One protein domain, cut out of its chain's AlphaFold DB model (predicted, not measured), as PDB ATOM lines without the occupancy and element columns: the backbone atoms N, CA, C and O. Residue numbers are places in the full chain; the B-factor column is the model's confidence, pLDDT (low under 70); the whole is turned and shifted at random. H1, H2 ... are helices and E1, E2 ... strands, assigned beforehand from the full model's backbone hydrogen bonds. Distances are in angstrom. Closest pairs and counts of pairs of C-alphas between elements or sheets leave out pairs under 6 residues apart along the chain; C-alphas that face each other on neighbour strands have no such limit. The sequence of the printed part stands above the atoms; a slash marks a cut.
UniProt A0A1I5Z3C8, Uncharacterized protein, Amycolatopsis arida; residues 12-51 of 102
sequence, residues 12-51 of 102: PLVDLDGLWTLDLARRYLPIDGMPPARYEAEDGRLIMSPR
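This is residues 12 to 51 of the 102 residues of an uncharacterized protein of Amycolatopsis arida (UniProt A0A1I5Z3C8). A two-stranded hairpin, E1 and E2, makes a small wall, and two short helices, H1 and H2, lie on one side of it, with the H2 end at Leu 22 coming nearest to E1. One link, residues 16 to 21, joins the two helices, and another, residues 29 to 36, leads from H2 round to the start of E1. The printed part has 40 residues, with two named helices and two named strands in the order H1, H2, E1, E2; the sheet has the order E1 - E2 and is antiparallel, and the class is mixed, helices and strands. The whole is compact, with a radius of gyration of the C-alphas of 9.4 A, and it is rounded, spanning 22 by 16 by 16 A.

The helix H1 takes residues 12 to 15, with C-alpha 12 at (31.039, 50.982, -43.049), and measures 5.2 A from first to last C-alpha. The helix H2 takes residues 22 to 28 and measures 10.1 A, with C-alpha 22 at (42.339, 47.744, -36.561). The strand E1 takes residues 37 to 42 and measures 15.7 A. The strand E2 takes residues 45 to 50 and measures 16.4 A, with C-alpha 50 at (28.285, 36.136, -32.215).

E1 and E2 form a hairpin, antiparallel, with 157 degrees between their N-to-C directions. The C-alphas of Ala 37 and Pro 50 face each other at 4.6 A, and those of Glu 42 and Arg 45 at 5.3 A. N 38 and O 49 are within hydrogen-bond range at 2.8 A, and N 47 and O 40 at 2.8 A. The closest C-alphas of H2 and E1 are those of Leu 22 and Ala 41, 6.1 A apart, one of 3 pairs within 8 A. H2 and E2 are only just apart, closest at 8.2 A. H1 and H2 are close but not clearly touching, with the C-alphas of Pro 12 and Tyr 28 closest at 6.7 A. H1 is apart from E1, and only just apart from E2, closest at 8.1 A. In H2 every O i to N i+4 pair is within hydrogen-bond range; H1 is too short for such a pair, and its one O i to N i+3 pair is not within range.

The two C-alphas farthest apart are those of Gly 33 and Asp 43, at 25.7 A, and the first and last printed C-alphas, of Pro 12 and Arg 51, are 20.2 A apart. The printed part has no cut. The link from E1 to E2 is tight, with 2 residues; those from H1 to H2, with 6 residues, and from H2 to E1, with 8, are short. The mean pLDDT of the printed part is 88.6, and no printed residue is under 70.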
ATOM      1  N   PRO A  12      29.712  51.526 -43.304       91.62
ATOM      2  CA  PRO A  12      31.039  50.982 -43.049       91.62
ATOM      3  C   PRO A  12      31.151  49.493 -43.392       91.62
ATOM      4  O   PRO A  12      32.245  49.049 -43.727       91.62
ATOM      5  N   LEU A  13      30.063  48.715 -43.342       90.50
ATOM      6  CA  LEU A  13      30.115  47.288 -43.684       90.50
ATOM      7  C   LEU A  13      30.320  47.059 -45.180       90.50
ATOM      8  O   LEU A  13      30.939  46.068 -45.561       90.50
ATOM      9  N   VAL A  14      29.811  47.964 -46.013       90.62
ATOM     10  CA  VAL A  14      29.889  47.851 -47.472       90.62
ATOM     11  C   VAL A  14      31.071  48.644 -48.016       90.62
ATOM     12  O   VAL A  14      31.831  48.143 -48.838       90.62
ATOM     13  N   ASP A  15      31.236  49.884 -47.564       93.25
ATOM     14  CA  ASP A  15      32.202  50.825 -48.130       93.25
ATOM     15  C   ASP A  15      33.644  50.566 -47.651       93.25
ATOM     16  O   ASP A  15      34.588  51.062 -48.264       93.25
ATOM     17  N   LEU A  16      33.832  49.784 -46.577       94.19
ATOM     18  CA  LEU A  16      35.153  49.363 -46.085       94.19
ATOM     19  C   LEU A  16      35.478  47.894 -46.392       94.19
ATOM     20  O   LEU A  16      36.482  47.384 -45.891       94.19
ATOM     21  N   ASP A  17      34.667  47.200 -47.195       92.81
ATOM     22  CA  ASP A  17      34.968  45.818 -47.579       92.81
ATOM     23  C   ASP A  17      36.318  45.729 -48.316       92.81
ATOM     24  O   ASP A  17      36.618  46.509 -49.220       92.81
ATOM     25  N   GLY A  18      37.174  44.804 -47.881       93.56
ATOM     26  CA  GLY A  18      38.561  44.680 -48.345       93.56
ATOM     27  C   GLY A  18      39.543  45.726 -47.794       93.56
ATOM     28  O   GLY A  18      40.737  45.637 -48.080       93.56
ATOM     29  N   LEU A  19      39.085  46.699 -46.997       95.44
ATOM     30  CA  LEU A  19      39.914  47.769 -46.427       95.44
ATOM     31  C   LEU A  19      40.049  47.694 -44.907       95.44
ATOM     32  O   LEU A  19      40.770  48.507 -44.330       95.44
ATOM     33  N   TRP A  20      39.375  46.756 -44.243       94.12
ATOM     34  CA  TRP A  20      39.320  46.704 -42.788       94.12
ATOM     35  C   TRP A  20      40.701  46.587 -42.143       94.12
ATOM     36  O   TRP A  20      41.475  45.664 -42.384       94.12
ATOM     37  N   THR A  21      40.972  47.533 -41.250       90.69
ATOM     38  CA  THR A  21      42.145  47.558 -40.376       90.69
ATOM     39  C   THR A  21      41.701  47.730 -38.930       90.69
ATOM     40  O   THR A  21      40.558  48.105 -38.658       90.69
ATOM     41  N   LEU A  22      42.617  47.519 -37.981       87.25
ATOM     42  CA  LEU A  22      42.339  47.744 -36.561       87.25
ATOM     43  C   LEU A  22      41.900  49.191 -36.266       87.25
ATOM     44  O   LEU A  22      41.057  49.410 -35.399       87.25
ATOM     45  N   ASP A  23      42.444  50.177 -36.982       90.19
ATOM     46  CA  ASP A  23      42.109  51.587 -36.764       90.19
ATOM     47  C   ASP A  23      40.728  51.941 -37.329       90.19
ATOM     48  O   ASP A  23      39.969  52.670 -36.689       90.19
ATOM     49  N   LEU A  24      40.352  51.363 -38.475       92.56
ATOM     50  CA  LEU A  24      38.989  51.477 -39.002       92.56
ATOM     51  C   LEU A  24      37.984  50.762 -38.092       92.56
ATOM     52  O   LEU A  24      36.948  51.335 -37.763       92.56
ATOM     53  N   ALA A  25      38.320  49.565 -37.602       90.31
ATOM     54  CA  ALA A  25      37.504  48.830 -36.639       90.31
ATOM     55  C   ALA A  25      37.236  49.659 -35.374       90.31
ATOM     56  O   ALA A  25      36.090  49.795 -34.962       90.31
ATOM     57  N   ARG A  26      38.260  50.297 -34.798       88.38
ATOM     58  CA  ARG A  26      38.097  51.185 -33.630       88.38
ATOM     59  C   ARG A  26      37.228  52.407 -33.898       88.38
ATOM     60  O   ARG A  26      36.629  52.934 -32.967       88.38
ATOM     61  N   ARG A  27      37.224  52.902 -35.135       92.31
ATOM     62  CA  ARG A  27      36.506  54.120 -35.508       92.31
ATOM     63  C   ARG A  27      35.034  53.871 -35.807       92.31
ATOM     64  O   ARG A  27      34.213  54.728 -35.499       92.31
ATOM     65  N   TYR A  28      34.727  52.747 -36.446       92.00
ATOM     66  CA  TYR A  28      33.402  52.479 -37.006       92.00
ATOM     67  C   TYR A  28      32.627  51.381 -36.268       92.00
ATOM     68  O   TYR A  28      31.461  51.168 -36.587       92.00
ATOM     69  N   LEU A  29      33.242  50.691 -35.299       90.06
ATOM     70  CA  LEU A  29      32.606  49.627 -34.520       90.06
ATOM     71  C   LEU A  29      32.556  49.976 -33.018       90.06
ATOM     72  O   LEU A  29      33.477  50.620 -32.510       90.06
ATOM     73  N   PRO A  30      31.547  49.480 -32.274       89.00
ATOM     74  CA  PRO A  30      30.393  48.723 -32.766       89.00
ATOM     75  C   PRO A  30      29.421  49.616 -33.553       89.00
ATOM     76  O   PRO A  30      29.347  50.816 -33.319       89.00
ATOM     77  N   ILE A  31      28.680  49.020 -34.487       85.06
ATOM     78  CA  ILE A  31      27.641  49.729 -35.244       85.06
ATOM     79  C   ILE A  31      26.364  49.756 -34.407       85.06
ATOM     80  O   ILE A  31      25.916  48.713 -33.920       85.06
ATOM     81  N   ASP A  32      25.770  50.936 -34.261       82.88
ATOM     82  CA  ASP A  32      24.516  51.106 -33.531       82.88
ATOM     83  C   ASP A  32      23.404  50.227 -34.125       82.88
ATOM     84  O   ASP A  32      23.183  50.187 -35.334       82.88
ATOM     85  N   GLY A  33      22.698  49.502 -33.256       82.94
ATOM     86  CA  GLY A  33      21.627  48.580 -33.645       82.94
ATOM     87  C   GLY A  33      22.080  47.154 -33.984       82.94
ATOM     88  O   GLY A  33      21.223  46.286 -34.155       82.94
ATOM     89  N   MET A  34      23.387  46.871 -34.021       82.38
ATOM     90  CA  MET A  34      23.888  45.504 -34.208       82.38
ATOM     91  C   MET A  34      23.866  44.688 -32.904       82.38
ATOM     92  O   MET A  34      24.122  45.227 -31.822       82.38
ATOM     93  N   PRO A  35      23.604  43.366 -32.976       79.81
ATOM     94  CA  PRO A  35      23.711  42.489 -31.816       79.81
ATOM     95  C   PRO A  35      25.159  42.423 -31.295       79.81
ATOM     96  O   PRO A  35      26.104  42.634 -32.062       79.81
ATOM     97  N   PRO A  36      25.371  42.077 -30.008       81.00
ATOM     98  CA  PRO A  36      26.710  41.910 -29.452       81.00
ATOM     99  C   PRO A  36      27.527  40.882 -30.246       81.00
ATOM    100  O   PRO A  36      27.230  39.685 -30.241       81.00
ATOM    101  N   ALA A  37      28.590  41.353 -30.891       85.19
ATOM    102  CA  ALA A  37      29.483  40.546 -31.710       85.19
ATOM    103  C   ALA A  37      30.946  40.742 -31.292       85.19
ATOM    104  O   ALA A  37      31.324  41.765 -30.711       85.19
ATOM    105  N   ARG A  38      31.765  39.734 -31.581       84.81
ATOM    106  CA  ARG A  38      33.221  39.852 -31.650       84.81
ATOM    107  C   ARG A  38      33.593  40.256 -33.074       84.81
ATOM    108  O   ARG A  38      32.952  39.814 -34.026       84.81
ATOM    109  N   TYR A  39      34.626  41.081 -33.182       88.69
ATOM    110  CA  TYR A  39      35.104  41.646 -34.436       88.69
ATOM    111  C   TYR A  39      36.579  41.323 -34.621       88.69
ATOM    112  O   TYR A  39      37.376  41.538 -33.705       88.69
ATOM    113  N   GLU A  40      36.938  40.854 -35.808       88.69
ATOM    114  CA  GLU A  40      38.321  40.614 -36.209       88.69
ATOM    115  C   GLU A  40      38.560  41.271 -37.566       88.69
ATOM    116  O   GLU A  40      37.774  41.090 -38.491       88.69
ATOM    117  N   ALA A  41      39.619  42.076 -37.661       91.50
ATOM    118  CA  ALA A  41      40.067  42.657 -38.920       91.50
ATOM    119  C   ALA A  41      41.265  41.843 -39.419       91.50
ATOM    120  O   ALA A  41      42.339  41.910 -38.818       91.50
ATOM    121  N   GLU A  42      41.070  41.075 -40.486       90.88
ATOM    122  CA  GLU A  42      42.068  40.160 -41.047       90.88
ATOM    123  C   GLU A  42      42.154  40.366 -42.561       90.88
ATOM    124  O   GLU A  42      41.146  40.272 -43.258       90.88
ATOM    125  N   ASP A  43      43.347  40.698 -43.063       88.25
ATOM    126  CA  ASP A  43      43.628  40.892 -44.494       88.25
ATOM    127  C   ASP A  43      42.594  41.766 -45.233       88.25
ATOM    128  O   ASP A  43      42.131  41.450 -46.331       88.25
ATOM    129  N   GLY A  44      42.200  42.882 -44.610       90.38
ATOM    130  CA  GLY A  44      41.223  43.819 -45.172       90.38
ATOM    131  C   GLY A  44      39.761  43.401 -44.990       90.38
ATOM    132  O   GLY A  44      38.858  44.144 -45.371       90.38
ATOM    133  N   ARG A  45      39.483  42.246 -44.385       93.12
ATOM    134  CA  ARG A  45      38.122  41.755 -44.128       93.12
ATOM    135  C   ARG A  45      37.721  41.964 -42.679       93.12
ATOM    136  O   ARG A  45      38.542  41.829 -41.776       93.12
ATOM    137  N   LEU A  46      36.436  42.243 -42.462       92.94
ATOM    138  CA  LEU A  46      35.827  42.205 -41.137       92.94
ATOM    139  C   LEU A  46      35.131  40.863 -40.934       92.94
ATOM    140  O   LEU A  46      34.143  40.554 -41.598       92.94
ATOM    141  N   ILE A  47      35.625  40.085 -39.982       90.94
ATOM    142  CA  ILE A  47      34.992  38.854 -39.528       90.94
ATOM    143  C   ILE A  47      34.184  39.188 -38.277       90.94
ATOM    144  O   ILE A  47      34.706  39.712 -37.290       90.94
ATOM    145  N   MET A  48      32.889  38.886 -38.330       88.88
ATOM    146  CA  MET A  48      31.967  39.057 -37.215       88.88
ATOM    147  C   MET A  48      31.512  37.693 -36.723       88.88
ATOM    148  O   MET A  48      30.965  36.903 -37.492       88.88
ATOM    149  N   SER A  49      31.684  37.429 -35.433       84.50
ATOM    150  CA  SER A  49      31.121  36.242 -34.794       84.50
ATOM    151  C   SER A  49      30.187  36.654 -33.659       84.50
ATOM    152  O   SER A  49      30.460  37.645 -32.974       84.50
ATOM    153  N   PRO A  50      29.097  35.909 -33.401       80.25
ATOM    154  CA  PRO A  50      28.285  36.136 -32.215       80.25
ATOM    155  C   PRO A  50      29.165  36.134 -30.968       80.25
ATOM    156  O   PRO A  50      30.100  35.332 -30.860       80.25
ATOM    157  N   ARG A  51      28.877  37.019 -30.013       72.06
ATOM    158  CA  ARG A  51      29.487  36.890 -28.690       72.06
ATOM    159  C   ARG A  51      28.974  35.581 -28.080       72.06
ATOM    160  O   ARG A  51      27.766  35.371 -28.024       72.06
TER     161      ARG A  51